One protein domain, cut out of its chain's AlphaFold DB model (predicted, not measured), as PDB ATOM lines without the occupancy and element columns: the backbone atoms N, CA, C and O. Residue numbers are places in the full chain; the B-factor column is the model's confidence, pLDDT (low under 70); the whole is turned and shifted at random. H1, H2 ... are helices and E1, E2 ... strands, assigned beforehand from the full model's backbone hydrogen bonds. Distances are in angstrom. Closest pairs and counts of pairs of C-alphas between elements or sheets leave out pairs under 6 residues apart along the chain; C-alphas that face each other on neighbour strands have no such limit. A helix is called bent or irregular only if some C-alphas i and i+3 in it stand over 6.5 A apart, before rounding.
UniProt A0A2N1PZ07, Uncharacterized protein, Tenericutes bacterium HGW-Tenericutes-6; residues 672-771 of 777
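What this domain is: This is residues 672 to 771 of the 777 residues of an uncharacterized protein of Tenericutes bacterium HGW-Tenericutes-6 (UniProt A0A2N1PZ07). A strongly twisted sheet of five strands has two helices, H1 and H3, over one face and a shorter helix, H2, over the other. H1, the longest helix, and H3 stand at a steep tilt to each other, and H3 packs on E5 and E4 at one edge of the sheet. The printed part has 100 residues, with three named helices and five named strands in the chain order E1 H1 E2 H2 E3 E4 H3 E5. The sheet is mixed, in the order E2 E1 E3 E4 E5, and the class is mixed, helices and strands. The whole is compact, with a radius of gyration of the C-alphas of 12.7 A and spans of 33 by 30 by 22 A.

How they stand to each other: Start at inner strand E1, residues 673 to 678; H1, residues 688 to 704, leads from it to edge strand E2, residues 708 to 713. They make a strand-helix-strand unit, two parallel neighbour strands with a helix between, and its crossover is right-handed. Between E1 and E2, at 27 degrees, look for N 674 and O 708, 2.8 A apart and within hydrogen-bond range. H1 is on the sheet at a height of 7.5 A; its closest C-alphas to E2 are those of Val 702 and Lys 708, 6.1 A apart. Next come H2, residues 719 to 725, and E3, residues 730 to 735, parallel to E1 at 20 degrees, with N 677 and O 730 2.8 A apart. E2, H2 and E3 form a split unit, with E1 between its strands, and its crossover is right-handed. E3 and E4, residues 740 to 746, are a hairpin, antiparallel at 151 degrees; N 733 and O 742 are 3.0 A apart. H2 lies over E4 at a height of 8.1 A, on the opposite face from H1; their closest C-alphas, of Thr 723 and Gly 745, are 6.8 A apart. H3, residues 750 to 761, then E5, residues 765 to 770, complete a strand-helix-strand unit with E4, and its crossover is right-handed; between the parallel neighbours E4 and E5, N 768 and O 743 are 2.8 A apart. H3 lies over E4 and E5 on the same face as H1, its C-alpha 756 5.6 A from C-alpha 767, the closest pair with E5. H1 and H3 are close but not clearly touching: their closest C-alphas, of Phe 701 and Leu 755, are 7.4 A apart. Every O i to N i+4 pair is within hydrogen-bond range in H1 and H2, and 6 of 8 in H3.

Where its parts are: Find C-alpha 673, where E1 begins, at (44.481, -15.806, 19.052); E1 runs 15.4 A. H1 begins at C-alpha 688, (34.042, 6.057, 11.061), and runs 24.6 A; E2 measures 16.6 A, H2 10.3 A, E3 15.7 A and E4 19.4 A. H3 runs 19.1 A and is irregular, but only just: C-alphas 758 and 761 are 7.0 A apart. E5 runs 16.0 A and ends at C-alpha 770, (30.488, -19.812, 5.214).

The domain as a whole: The two C-alphas farthest apart, of Asp 706 and Glu 737, are 35.2 A apart. The printed part has no cut; the link from E1 to H1 is short, the other links are tight. Mean pLDDT of the printed part is 82.1, with residues 683 to 687, 723 to 727 and 771 under 70.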
ATOM      1  N   ARG A 672      44.724 -19.317  21.452       71.75
ATOM      2  CA  ARG A 672      44.164 -18.126  22.114       71.75
ATOM      3  C   ARG A 672      44.078 -16.897  21.207       71.75
ATOM      4  O   ARG A 672      43.574 -15.875  21.658       71.75
ATOM      5  N   GLU A 673      44.584 -16.941  19.977       79.38
ATOM      6  CA  GLU A 673      44.481 -15.806  19.052       79.38
ATOM      7  C   GLU A 673      43.185 -15.899  18.242       79.38
ATOM      8  O   GLU A 673      42.893 -16.946  17.679       79.38
ATOM      9  N   PHE A 674      42.423 -14.804  18.191       85.94
ATOM     10  CA  PHE A 674      41.246 -14.652  17.337       85.94
ATOM     11  C   PHE A 674      41.632 -13.775  16.144       85.94
ATOM     12  O   PHE A 674      41.786 -12.554  16.279       85.94
ATOM     13  N   ILE A 675      41.873 -14.411  14.999       85.62
ATOM     14  CA  ILE A 675      42.441 -13.781  13.807       85.62
ATOM     15  C   ILE A 675      41.320 -13.182  12.964       85.62
ATOM     16  O   ILE A 675      40.503 -13.894  12.375       85.62
ATOM     17  N   VAL A 676      41.322 -11.857  12.868       89.00
ATOM     18  CA  VAL A 676      40.333 -11.080  12.130       89.00
ATOM     19  C   VAL A 676      40.988 -10.443  10.911       89.00
ATOM     20  O   VAL A 676      41.934  -9.671  11.036       89.00
ATOM     21  N   LEU A 677      40.489 -10.759   9.719       88.19
ATOM     22  CA  LEU A 677      40.912 -10.126   8.476       88.19
ATOM     23  C   LEU A 677      39.967  -8.973   8.140       88.19
ATOM     24  O   LEU A 677      38.807  -9.207   7.804       88.19
ATOM     25  N   ASP A 678      40.472  -7.745   8.178       88.25
ATOM     26  CA  ASP A 678      39.718  -6.576   7.745       88.25
ATOM     27  C   ASP A 678      39.921  -6.298   6.246       88.25
ATOM     28  O   ASP A 678      41.047  -6.168   5.749       88.25
ATOM     29  N   ARG A 679      38.805  -6.242   5.515       85.69
ATOM     30  CA  ARG A 679      38.707  -5.892   4.091       85.69
ATOM     31  C   ARG A 679      37.887  -4.621   3.853       85.69
ATOM     32  O   ARG A 679      37.549  -4.322   2.707       85.69
ATOM     33  N   VAL A 680      37.519  -3.894   4.901       83.06
ATOM     34  CA  VAL A 680      36.786  -2.632   4.802       83.06
ATOM     35  C   VAL A 680      37.716  -1.546   4.262       83.06
ATOM     36  O   VAL A 680      38.871  -1.416   4.662       83.06
ATOM     37  N   ASN A 681      37.211  -0.743   3.324       78.19
ATOM     38  CA  ASN A 681      37.917   0.448   2.872       78.19
ATOM     39  C   ASN A 681      37.639   1.609   3.838       78.19
ATOM     40  O   ASN A 681      36.602   2.265   3.740       78.19
ATOM     41  N   HIS A 682      38.563   1.847   4.770       74.62
ATOM     42  CA  HIS A 682      38.422   2.882   5.801       74.62
ATOM     43  C   HIS A 682      38.616   4.319   5.298       74.62
ATOM     44  O   HIS A 682      38.376   5.249   6.056       74.62
ATOM     45  N   ASP A 683      38.978   4.539   4.029       68.69
ATOM     46  CA  ASP A 683      39.086   5.895   3.464       68.69
ATOM     47  C   ASP A 683      37.706   6.536   3.167       68.69
ATOM     48  O   ASP A 683      37.618   7.637   2.614       68.69
ATOM     49  N   ASN A 684      36.608   5.854   3.516       65.81
ATOM     50  CA  ASN A 684      35.241   6.341   3.363       65.81
ATOM     51  C   ASN A 684      34.724   6.993   4.663       65.81
ATOM     52  O   ASN A 684      34.249   6.303   5.563       65.81
ATOM     53  N   PHE A 685      34.765   8.331   4.721       55.06
ATOM     54  CA  PHE A 685      34.409   9.161   5.887       55.06
ATOM     55  C   PHE A 685      32.986   8.956   6.458       55.06
ATOM     56  O   PHE A 685      32.698   9.443   7.548       55.06
ATOM     57  N   GLU A 686      32.074   8.276   5.751       60.56
ATOM     58  CA  GLU A 686      30.716   7.978   6.246       60.56
ATOM     59  C   GLU A 686      30.644   6.768   7.204       60.56
ATOM     60  O   GLU A 686      29.557   6.484   7.694       60.56
ATOM     61  N   LEU A 687      31.748   6.049   7.465       64.94
ATOM     62  CA  LEU A 687      31.747   4.781   8.224       64.94
ATOM     63  C   LEU A 687      32.590   4.797   9.514       64.94
ATOM     64  O   LEU A 687      32.805   3.745  10.120       64.94
ATOM     65  N   ASP A 688      33.102   5.958   9.933       71.06
ATOM     66  CA  ASP A 688      34.042   6.057  11.061       71.06
ATOM     67  C   ASP A 688      33.412   5.657  12.408       71.06
ATOM     68  O   ASP A 688      34.059   4.978  13.208       71.06
ATOM     69  N   GLU A 689      32.146   6.011  12.662       77.75
ATOM     70  CA  GLU A 689      31.461   5.650  13.915       77.75
ATOM     71  C   GLU A 689      31.126   4.151  13.980       77.75
ATOM     72  O   GLU A 689      31.350   3.511  15.010       77.75
ATOM     73  N   GLU A 690      30.632   3.559  12.890       81.94
ATOM     74  CA  GLU A 690      30.317   2.128  12.826       81.94
ATOM     75  C   GLU A 690      31.570   1.246  12.870       81.94
ATOM     76  O   GLU A 690      31.549   0.184  13.498       81.94
ATOM     77  N   ASN A 691      32.677   1.687  12.261       80.69
ATOM     78  CA  ASN A 691      33.965   0.994  12.337       80.69
ATOM     79  C   ASN A 691      34.454   0.889  13.789       80.69
ATOM     80  O   ASN A 691      34.833  -0.197  14.230       80.69
ATOM     81  N   ILE A 692      34.401   1.989  14.550       82.69
ATOM     82  CA  ILE A 692      34.798   1.998  15.969       82.69
ATOM     83  C   ILE A 692      33.944   1.010  16.769       82.69
ATOM     84  O   ILE A 692      34.487   0.184  17.504       82.69
ATOM     85  N   GLN A 693      32.623   1.019  16.564       86.31
ATOM     86  CA  GLN A 693      31.707   0.121  17.273       86.31
ATOM     87  C   GLN A 693      31.982  -1.363  16.988       86.31
ATOM     88  O   GLN A 693      31.847  -2.190  17.888       86.31
ATOM     89  N   ILE A 694      32.397  -1.723  15.769       87.88
ATOM     90  CA  ILE A 694      32.754  -3.111  15.428       87.88
ATOM     91  C   ILE A 694      34.008  -3.553  16.172       87.88
ATOM     92  O   ILE A 694      34.043  -4.656  16.715       87.88
ATOM     93  N   TYR A 695      35.032  -2.707  16.228       88.19
ATOM     94  CA  TYR A 695      36.259  -3.048  16.935       88.19
ATOM     95  C   TYR A 695      36.066  -3.105  18.453       88.19
ATOM     96  O   TYR A 695      36.619  -4.000  19.093       88.19
ATOM     97  N   GLU A 696      35.232  -2.237  19.028       88.75
ATOM     98  CA  GLU A 696      34.825  -2.329  20.437       88.75
ATOM     99  C   GLU A 696      34.048  -3.623  20.717       88.75
ATOM    100  O   GLU A 696      34.342  -4.326  21.687       88.75
ATOM    101  N   LEU A 697      33.116  -3.987  19.831       91.56
ATOM    102  CA  LEU A 697      32.352  -5.231  19.917       91.56
ATOM    103  C   LEU A 697      33.267  -6.457  19.884       91.56
ATOM    104  O   LEU A 697      33.139  -7.346  20.724       91.56
ATOM    105  N   LEU A 698      34.203  -6.505  18.932       91.38
ATOM    106  CA  LEU A 698      35.150  -7.611  18.801       91.38
ATOM    107  C   LEU A 698      36.130  -7.667  19.971       91.38
ATOM    108  O   LEU A 698      36.466  -8.762  20.411       91.38
ATOM    109  N   THR A 699      36.544  -6.519  20.508       91.56
ATOM    110  CA  THR A 699      37.404  -6.452  21.699       91.56
ATOM    111  C   THR A 699      36.681  -7.024  22.918       91.56
ATOM    112  O   THR A 699      37.189  -7.937  23.561       91.56
ATOM    113  N   SER A 700      35.448  -6.581  23.177       89.12
ATOM    114  CA  SER A 700      34.606  -7.119  24.256       89.12
ATOM    115  C   SER A 700      34.313  -8.612  24.070       89.12
ATOM    116  O   SER A 700      34.345  -9.397  25.024       89.12
ATOM    117  N   PHE A 701      34.087  -9.036  22.823       91.06
ATOM    118  CA  PHE A 701      33.888 -10.438  22.483       91.06
ATOM    119  C   PHE A 701      35.120 -11.273  22.840       91.06
ATOM    120  O   PHE A 701      34.982 -12.254  23.566       91.06
ATOM    121  N   VAL A 702      36.325 -10.889  22.405       89.94
ATOM    122  CA  VAL A 702      37.528 -11.673  22.727       89.94
ATOM    123  C   VAL A 702      37.842 -11.672  24.225       89.94
ATOM    124  O   VAL A 702      38.204 -12.721  24.749       89.94
ATOM    125  N   GLU A 703      37.622 -10.562  24.937       88.25
ATOM    126  CA  GLU A 703      37.824 -10.477  26.392       88.25
ATOM    127  C   GLU A 703      36.883 -11.416  27.154       88.25
ATOM    128  O   GLU A 703      37.308 -12.116  28.072       88.25
ATOM    129  N   THR A 704      35.619 -11.492  26.729       89.06
ATOM    130  CA  THR A 704      34.615 -12.388  27.327       89.06
ATOM    131  C   THR A 704      35.027 -13.861  27.236       89.06
ATOM    132  O   THR A 704      34.684 -14.651  28.115       89.06
ATOM    133  N   TYR A 705      35.776 -14.234  26.194       84.38
ATOM    134  CA  TYR A 705      36.193 -15.615  25.935       84.38
ATOM    135  C   TYR A 705      37.689 -15.884  26.207       84.38
ATOM    136  O   TYR A 705      38.181 -16.941  25.818       84.38
ATOM    137  N   ASP A 706      38.406 -14.978  26.892       83.75
ATOM    138  CA  ASP A 706      39.858 -15.075  27.179       83.75
ATOM    139  C   ASP A 706      40.722 -15.283  25.910       83.75
ATOM    140  O   ASP A 706      41.718 -16.015  25.901       83.75
ATOM    141  N   LEU A 707      40.315 -14.638  24.812       85.88
ATOM    142  CA  LEU A 707      40.996 -14.633  23.517       85.88
ATOM    143  C   LEU A 707      41.762 -13.317  23.304       85.88
ATOM    144  O   LEU A 707      41.462 -12.277  23.886       85.88
ATOM    145  N   LYS A 708      42.746 -13.345  22.405       83.38
ATOM    146  CA  LYS A 708      43.525 -12.183  21.974       83.38
ATOM    147  C   LYS A 708      43.138 -11.797  20.549       83.38
ATOM    148  O   LYS A 708      43.399 -12.555  19.618       83.38
ATOM    149  N   LEU A 709      42.564 -10.606  20.375       86.94
ATOM    150  CA  LEU A 709      42.217 -10.072  19.055       86.94
ATOM    151  C   LEU A 709      43.490  -9.782  18.243       86.94
ATOM    152  O   LEU A 709      44.361  -9.034  18.695       86.94
ATOM    153  N   ASN A 710      43.590 -10.357  17.047       86.81
ATOM    154  CA  ASN A 710      44.677 -10.102  16.107       86.81
ATOM    155  C   ASN A 710      44.089  -9.686  14.755       86.81
ATOM    156  O   ASN A 710      43.505 -10.507  14.053       86.81
ATOM    157  N   VAL A 711      44.214  -8.403  14.416       85.88
ATOM    158  CA  VAL A 711      43.622  -7.825  13.205       85.88
ATOM    159  C   VAL A 711      44.687  -7.704  12.123       85.88
ATOM    160  O   VAL A 711      45.743  -7.111  12.343       85.88
ATOM    161  N   THR A 712      44.400  -8.237  10.942       82.12
ATOM    162  CA  THR A 712      45.259  -8.151   9.756       82.12
ATOM    163  C   THR A 712      44.473  -7.591   8.574       82.12
ATOM    164  O   THR A 712      43.263  -7.757   8.508       82.12
ATOM    165  N   ALA A 713      45.144  -6.947   7.619       82.00
ATOM    166  CA  ALA A 713      44.529  -6.391   6.410       82.00
ATOM    167  C   ALA A 713      45.392  -6.688   5.171       82.00
ATOM    168  O   ALA A 713      46.569  -7.026   5.291       82.00
ATOM    169  N   GLY A 714      44.812  -6.563   3.972       73.31
ATOM    170  CA  GLY A 714      45.559  -6.647   2.706       73.31
ATOM    171  C   GLY A 714      45.927  -8.060   2.228       73.31
ATOM    172  O   GLY A 714      46.825  -8.203   1.403       73.31
ATOM    173  N   ILE A 715      45.252  -9.104   2.726       77.81
ATOM    174  CA  ILE A 715      45.438 -10.491   2.263       77.81
ATOM    175  C   ILE A 715      44.456 -10.795   1.119       77.81
ATOM    176  O   ILE A 715      43.235 -10.747   1.308       77.81
ATOM    177  N   GLU A 716      44.984 -11.124  -0.063       75.94
ATOM    178  CA  GLU A 716      44.208 -11.537  -1.243       75.94
ATOM    179  C   GLU A 716      43.795 -13.018  -1.164       75.94
ATOM    180  O   GLU A 716      44.535 -13.850  -0.649       75.94
ATOM    181  N   GLY A 717      42.609 -13.358  -1.679       78.12
ATOM    182  CA  GLY A 717      42.060 -14.724  -1.666       78.12
ATOM    183  C   GLY A 717      40.535 -14.746  -1.529       78.12
ATOM    184  O   GLY A 717      39.937 -13.724  -1.168       78.12
ATOM    185  N   SER A 718      39.897 -15.881  -1.828       79.81
ATOM    186  CA  SER A 718      38.460 -16.055  -1.571       79.81
ATOM    187  C   SER A 718      38.192 -16.137  -0.061       79.81
ATOM    188  O   SER A 718      39.062 -16.559   0.702       79.81
ATOM    189  N   ASP A 719      37.012 -15.705   0.394       80.31
ATOM    190  CA  ASP A 719      36.674 -15.735   1.825       80.31
ATOM    191  C   ASP A 719      36.690 -17.192   2.358       80.31
ATOM    192  O   ASP A 719      37.098 -17.453   3.494       80.31
ATOM    193  N   GLU A 720      36.320 -18.163   1.517       75.25
ATOM    194  CA  GLU A 720      36.357 -19.597   1.814       75.25
ATOM    195  C   GLU A 720      37.786 -20.148   1.929       75.25
ATOM    196  O   GLU A 720      38.099 -20.848   2.893       75.25
ATOM    197  N   ASP A 721      38.679 -19.808   0.994       74.62
ATOM    198  CA  ASP A 721      40.061 -20.303   1.024       74.62
ATOM    199  C   ASP A 721      40.833 -19.705   2.205       74.62
ATOM    200  O   ASP A 721      41.600 -20.399   2.867       74.62
ATOM    201  N   LEU A 722      40.593 -18.434   2.539       74.81
ATOM    202  CA  LEU A 722      41.288 -17.754   3.638       74.81
ATOM    203  C   LEU A 722      40.867 -18.272   5.015       74.81
ATOM    204  O   LEU A 722      41.707 -18.425   5.906       74.81
ATOM    205  N   THR A 723      39.587 -18.602   5.185       69.31
ATOM    206  CA  THR A 723      39.108 -19.251   6.414       69.31
ATOM    207  C   THR A 723      39.567 -20.714   6.506       69.31
ATOM    208  O   THR A 723      39.757 -21.227   7.614       69.31
ATOM    209  N   ARG A 724      39.811 -21.397   5.378       68.31
ATOM    210  CA  ARG A 724      40.269 -22.799   5.343       68.31
ATOM    211  C   ARG A 724      41.783 -22.966   5.492       68.31
ATOM    212  O   ARG A 724      42.213 -23.804   6.276       68.31
ATOM    213  N   GLU A 725      42.580 -22.208   4.745       63.56
ATOM    214  CA  GLU A 725      44.022 -22.448   4.572       63.56
ATOM    215  C   GLU A 725      44.898 -21.579   5.480       63.56
ATOM    216  O   GLU A 725      45.984 -22.003   5.875       63.56
ATOM    217  N   LEU A 726      44.427 -20.386   5.854       60.75
ATOM    218  CA  LEU A 726      45.176 -19.440   6.691       60.75
ATOM    219  C   LEU A 726      44.646 -19.326   8.126       60.75
ATOM    220  O   LEU A 726      45.156 -18.512   8.891       60.75
ATOM    221  N   ASN A 727      43.677 -20.168   8.510       66.69
ATOM    222  CA  ASN A 727      43.038 -20.160   9.834       66.69
ATOM    223  C   ASN A 727      42.554 -18.761  10.261       66.69
ATOM    224  O   ASN A 727      42.690 -18.384  11.419       66.69
ATOM    225  N   VAL A 728      42.000 -17.984   9.327       78.19
ATOM    226  CA  VAL A 728      41.302 -16.737   9.665       78.19
ATOM    227  C   VAL A 728      39.976 -17.096  10.336       78.19
ATOM    228  O   VAL A 728      39.169 -17.827   9.756       78.19
ATOM    229  N   ASP A 729      39.748 -16.594  11.548       83.38
ATOM    230  CA  ASP A 729      38.536 -16.879  12.323       83.38
ATOM    231  C   ASP A 729      37.345 -16.045  11.843       83.38
ATOM    232  O   ASP A 729      36.205 -16.521  11.830       83.38
ATOM    233  N   LEU A 730      37.617 -14.805  11.428       89.19
ATOM    234  CA  LEU A 730      36.605 -13.835  11.031       89.19
ATOM    235  C   LEU A 730      37.117 -12.918   9.918       89.19
ATOM    236  O   LEU A 730      38.229 -12.409   9.984       89.19
ATOM    237  N   ILE A 731      36.284 -12.651   8.921       88.81
ATOM    238  CA  ILE A 731      36.539 -11.665   7.869       88.81
ATOM    239  C   ILE A 731      35.511 -10.545   8.011       88.81
ATOM    240  O   ILE A 731      34.305 -10.806   8.005       88.81
ATOM    241  N   ILE A 732      35.979  -9.304   8.118       91.12
ATOM    242  CA  ILE A 732      35.139  -8.104   8.107       91.12
ATOM    243  C   ILE A 732      35.142  -7.539   6.690       91.12
ATOM    244  O   ILE A 732      36.191  -7.322   6.091       91.12
ATOM    245  N   SER A 733      33.959  -7.299   6.137       89.12
ATOM    246  CA  SER A 733      33.799  -6.610   4.853       89.12
ATOM    247  C   SER A 733      32.594  -5.680   4.900       89.12
ATOM    248  O   SER A 733      31.679  -5.901   5.687       89.12
ATOM    249  N   TYR A 734      32.571  -4.644   4.065       87.69
ATOM    250  CA  TYR A 734      31.421  -3.747   3.953       87.69
ATOM    251  C   TYR A 734      30.674  -4.003   2.642       87.69
ATOM    252  O   TYR A 734      31.283  -4.113   1.580       87.69
ATOM    253  N   ASN A 735      29.349  -4.132   2.717       84.94
ATOM    254  CA  ASN A 735      28.486  -4.328   1.559       84.94
ATOM    255  C   ASN A 735      27.831  -2.993   1.173       84.94
ATOM    256  O   ASN A 735      26.846  -2.584   1.795       84.94
ATOM    257  N   ASP A 736      28.354  -2.346   0.127       79.25
ATOM    258  CA  ASP A 736      27.894  -1.030  -0.340       79.25
ATOM    259  C   ASP A 736      26.419  -1.016  -0.776       79.25
ATOM    260  O   ASP A 736      25.704  -0.044  -0.530       79.25
ATOM    261  N   GLU A 737      25.922  -2.105  -1.374       82.06
ATOM    262  CA  GLU A 737      24.527  -2.201  -1.830       82.06
ATOM    263  C   GLU A 737      23.541  -2.268  -0.661       82.06
ATOM    264  O   GLU A 737      22.427  -1.743  -0.729       82.06
ATOM    265  N   ARG A 738      23.939  -2.941   0.423       80.12
ATOM    266  CA  ARG A 738      23.096  -3.156   1.607       80.12
ATOM    267  C   ARG A 738      23.346  -2.148   2.718       80.12
ATOM    268  O   ARG A 738      22.575  -2.147   3.676       80.12
ATOM    269  N   LYS A 739      24.387  -1.321   2.585       82.62
ATOM    270  CA  LYS A 739      24.886  -0.379   3.594       82.62
ATOM    271  C   LYS A 739      25.085  -1.029   4.969       82.62
ATOM    272  O   LYS A 739      24.528  -0.571   5.964       82.62
ATOM    273  N   ARG A 740      25.776  -2.176   5.004       86.88
ATOM    274  CA  ARG A 740      26.006  -2.969   6.225       86.88
ATOM    275  C   ARG A 740      27.363  -3.653   6.216       86.88
ATOM    276  O   ARG A 740      27.847  -4.056   5.160       86.88
ATOM    277  N   PHE A 741      27.894  -3.884   7.408       89.75
ATOM    278  CA  PHE A 741      29.062  -4.726   7.621       89.75
ATOM    279  C   PHE A 741      28.679  -6.203   7.597       89.75
ATOM    280  O   PHE A 741      27.676  -6.617   8.180       89.75
ATOM    281  N   GLU A 742      29.488  -7.005   6.923       91.00
ATOM    282  CA  GLU A 742      29.381  -8.453   6.850       91.00
ATOM    283  C   GLU A 742      30.555  -9.080   7.608       91.00
ATOM    284  O   GLU A 742      31.708  -8.977   7.187       91.00
ATOM    285  N   LEU A 743      30.232  -9.733   8.725       92.62
ATOM    286  CA  LEU A 743      31.143 -10.527   9.544       92.62
ATOM    287  C   LEU A 743      31.037 -11.988   9.099       92.62
ATOM    288  O   LEU A 743      30.036 -12.655   9.375       92.62
ATOM    289  N   LYS A 744      32.033 -12.469   8.359       90.94
ATOM    290  CA  LYS A 744      32.025 -13.782   7.704       90.94
ATOM    291  C   LYS A 744      32.990 -14.734   8.400       90.94
ATOM    292  O   LYS A 744      34.137 -14.381   8.634       90.94
ATOM    293  N   GLY A 745      32.550 -15.949   8.694       86.25
ATOM    294  CA  GLY A 745      33.391 -16.972   9.320       86.25
ATOM    295  C   GLY A 745      32.792 -18.365   9.164       86.25
ATOM    296  O   GLY A 745      31.716 -18.523   8.582       86.25
ATOM    297  N   LYS A 746      33.478 -19.393   9.670       81.25
ATOM    298  CA  LYS A 746      33.044 -20.795   9.518       81.25
ATOM    299  C   LYS A 746      31.684 -21.026  10.170       81.25
ATOM    300  O   LYS A 746      31.509 -20.735  11.353       81.25
ATOM    301  N   SER A 747      30.728 -21.605   9.438       77.50
ATOM    302  CA  SER A 747      29.399 -21.900  10.000       77.50
ATOM    303  C   SER A 747      29.425 -22.937  11.129       77.50
ATOM    304  O   SER A 747      28.518 -22.946  11.955       77.50
ATOM    305  N   SER A 748      30.448 -23.797  11.157       74.38
ATOM    306  CA  SER A 748      30.710 -24.808  12.191       74.38
ATOM    307  C   SER A 748      31.308 -24.222  13.481       74.38
ATOM    308  O   SER A 748      31.315 -24.893  14.511       74.38
ATOM    309  N   SER A 749      31.790 -22.971  13.467       78.75
ATOM    310  CA  SER A 749      32.449 -22.357  14.623       78.75
ATOM    311  C   SER A 749      31.449 -21.940  15.704       78.75
ATOM    312  O   SER A 749      30.535 -21.147  15.462       78.75
ATOM    313  N   ILE A 750      31.672 -22.403  16.939       77.81
ATOM    314  CA  ILE A 750      30.857 -22.000  18.092       77.81
ATOM    315  C   ILE A 750      30.993 -20.499  18.390       77.81
ATOM    316  O   ILE A 750      30.014 -19.860  18.776       77.81
ATOM    317  N   LEU A 751      32.167 -19.910  18.125       84.50
ATOM    318  CA  LEU A 751      32.403 -18.471  18.275       84.50
ATOM    319  C   LEU A 751      31.545 -17.666  17.293       84.50
ATOM    320  O   LEU A 751      30.997 -16.638  17.674       84.50
ATOM    321  N   MET A 752      31.331 -18.162  16.071       84.88
ATOM    322  CA  MET A 752      30.448 -17.513  15.093       84.88
ATOM    323  C   MET A 752      28.977 -17.536  15.515       84.88
ATOM    324  O   MET A 752      28.251 -16.571  15.268       84.88
ATOM    325  N   VAL A 753      28.526 -18.607  16.177       84.00
ATOM    326  CA  VAL A 753      27.169 -18.678  16.747       84.00
ATOM    327  C   VAL A 753      27.001 -17.630  17.847       84.00
ATOM    328  O   VAL A 753      26.029 -16.877  17.826       84.00
ATOM    329  N   ARG A 754      27.975 -17.523  18.757       88.50
ATOM    330  CA  ARG A 754      27.963 -16.536  19.849       88.50
ATOM    331  C   ARG A 754      28.076 -15.101  19.350       88.50
ATOM    332  O   ARG A 754      27.337 -14.237  19.809       88.50
ATOM    333  N   LEU A 755      28.936 -14.852  18.367       88.06
ATOM    334  CA  LEU A 755      29.068 -13.545  17.728       88.06
ATOM    335  C   LEU A 755      27.754 -13.127  17.060       88.06
ATOM    336  O   LEU A 755      27.342 -11.978  17.157       88.06
ATOM    337  N   LYS A 756      27.037 -14.067  16.434       87.94
ATOM    338  CA  LYS A 756      25.715 -13.806  15.851       87.94
ATOM    339  C   LYS A 756      24.659 -13.438  16.892       87.94
ATOM    340  O   LYS A 756      23.801 -12.617  16.581       87.94
ATOM    341  N   GLU A 757      24.690 -14.044  18.077       86.25
ATOM    342  CA  GLU A 757      23.821 -13.668  19.203       86.25
ATOM    343  C   GLU A 757      24.143 -12.247  19.686       86.25
ATOM    344  O   GLU A 757      23.235 -11.432  19.812       86.25
ATOM    345  N   LEU A 758      25.429 -11.930  19.853       87.19
ATOM    346  CA  LEU A 758      25.915 -10.621  20.300       87.19
ATOM    347  C   LEU A 758      25.583  -9.487  19.309       87.19
ATOM    348  O   LEU A 758      25.213  -8.387  19.706       87.19
ATOM    349  N   CYS A 759      25.673  -9.756  18.005       88.19
ATOM    350  CA  CYS A 759      25.417  -8.766  16.957       88.19
ATOM    351  C   CYS A 759      23.922  -8.462  16.723       88.19
ATOM    352  O   CYS A 759      23.614  -7.659  15.843       88.19
ATOM    353  N   GLN A 760      22.979  -9.084  17.448       84.38
ATOM    354  CA  GLN A 760      21.537  -8.841  17.249       84.38
ATOM    355  C   GLN A 760      21.133  -7.391  17.544       84.38
ATOM    356  O   GLN A 760      20.238  -6.866  16.879       84.38
ATOM    357  N   ASP A 761      21.835  -6.739  18.472       82.38
ATOM    358  CA  ASP A 761      21.584  -5.351  18.873       82.38
ATOM    359  C   ASP A 761      22.203  -4.317  17.907       82.38
ATOM    360  O   ASP A 761      21.956  -3.118  18.035       82.38
ATOM    361  N   TYR A 762      22.952  -4.771  16.893       87.69
ATOM    362  CA  TYR A 762      23.661  -3.932  15.925       87.69
ATOM    363  C   TYR A 762      23.055  -4.092  14.518       87.69
ATOM    364  O   TYR A 762      23.517  -4.912  13.721       87.69
ATOM    365  N   PRO A 763      22.023  -3.305  14.148       83.25
ATOM    366  CA  PRO A 763      21.276  -3.503  12.899       83.25
ATOM    367  C   PRO A 763      22.104  -3.257  11.624       83.25
ATOM    368  O   PRO A 763      21.698  -3.686  10.536       83.25
ATOM    369  N   PHE A 764      23.251  -2.582  11.751       86.69
ATOM    370  CA  PHE A 764      24.211  -2.334  10.674       86.69
ATOM    371  C   PHE A 764      25.203  -3.492  10.458       86.69
ATOM    372  O   PHE A 764      25.946  -3.471   9.476       86.69
ATOM    373  N   ILE A 765      25.184  -4.527  11.307       90.25
ATOM    374  CA  ILE A 765      26.041  -5.714  11.213       90.25
ATOM    375  C   ILE A 765      25.225  -6.921  10.739       90.25
ATOM    376  O   ILE A 765      24.082  -7.150  11.139       90.25
ATOM    377  N   ARG A 766      25.823  -7.743   9.880       90.12
ATOM    378  CA  ARG A 766      25.294  -9.040   9.464       90.12
ATOM    379  C   ARG A 766      26.354 -10.119   9.635       90.12
ATOM    380  O   ARG A 766      27.381 -10.093   8.969       90.12
ATOM    381  N   VAL A 767      26.055 -11.123  10.454       88.69
ATOM    382  CA  VAL A 767      26.921 -12.299  10.620       88.69
ATOM    383  C   VAL A 767      26.553 -13.378   9.596       88.69
ATOM    384  O   VAL A 767      25.383 -13.766   9.479       88.69
ATOM    385  N   ILE A 768      27.540 -13.852   8.837       88.12
ATOM    386  CA  ILE A 768      27.394 -14.818   7.743       88.12
ATOM    387  C   ILE A 768      28.263 -16.043   8.037       88.12
ATOM    388  O   ILE A 768      29.472 -15.937   8.219       88.12
ATOM    389  N   GLY A 769      27.639 -17.221   8.057       83.19
ATOM    390  CA  GLY A 769      28.356 -18.493   8.111       83.19
ATOM    391  C   GLY A 769      28.712 -18.965   6.702       83.19
ATOM    392  O   GLY A 769      27.809 -19.153   5.884       83.19
ATOM    393  N   LEU A 770      29.996 -19.170   6.432       80.44
ATOM    394  CA  LEU A 770      30.488 -19.812   5.214       80.44
ATOM    395  C   LEU A 770      30.324 -21.332   5.367       80.44
ATOM    396  O   LEU A 770      30.758 -21.895   6.375       80.44
ATOM    397  N   LYS A 771      29.649 -21.977   4.405       69.50
ATOM    398  CA  LYS A 771      29.478 -23.437   4.373       69.50
ATOM    399  C   LYS A 771      30.745 -24.082   3.824       69.50
ATOM    400  O   LYS A 771      31.220 -23.678   2.769       69.50
TER     401      LYS A 771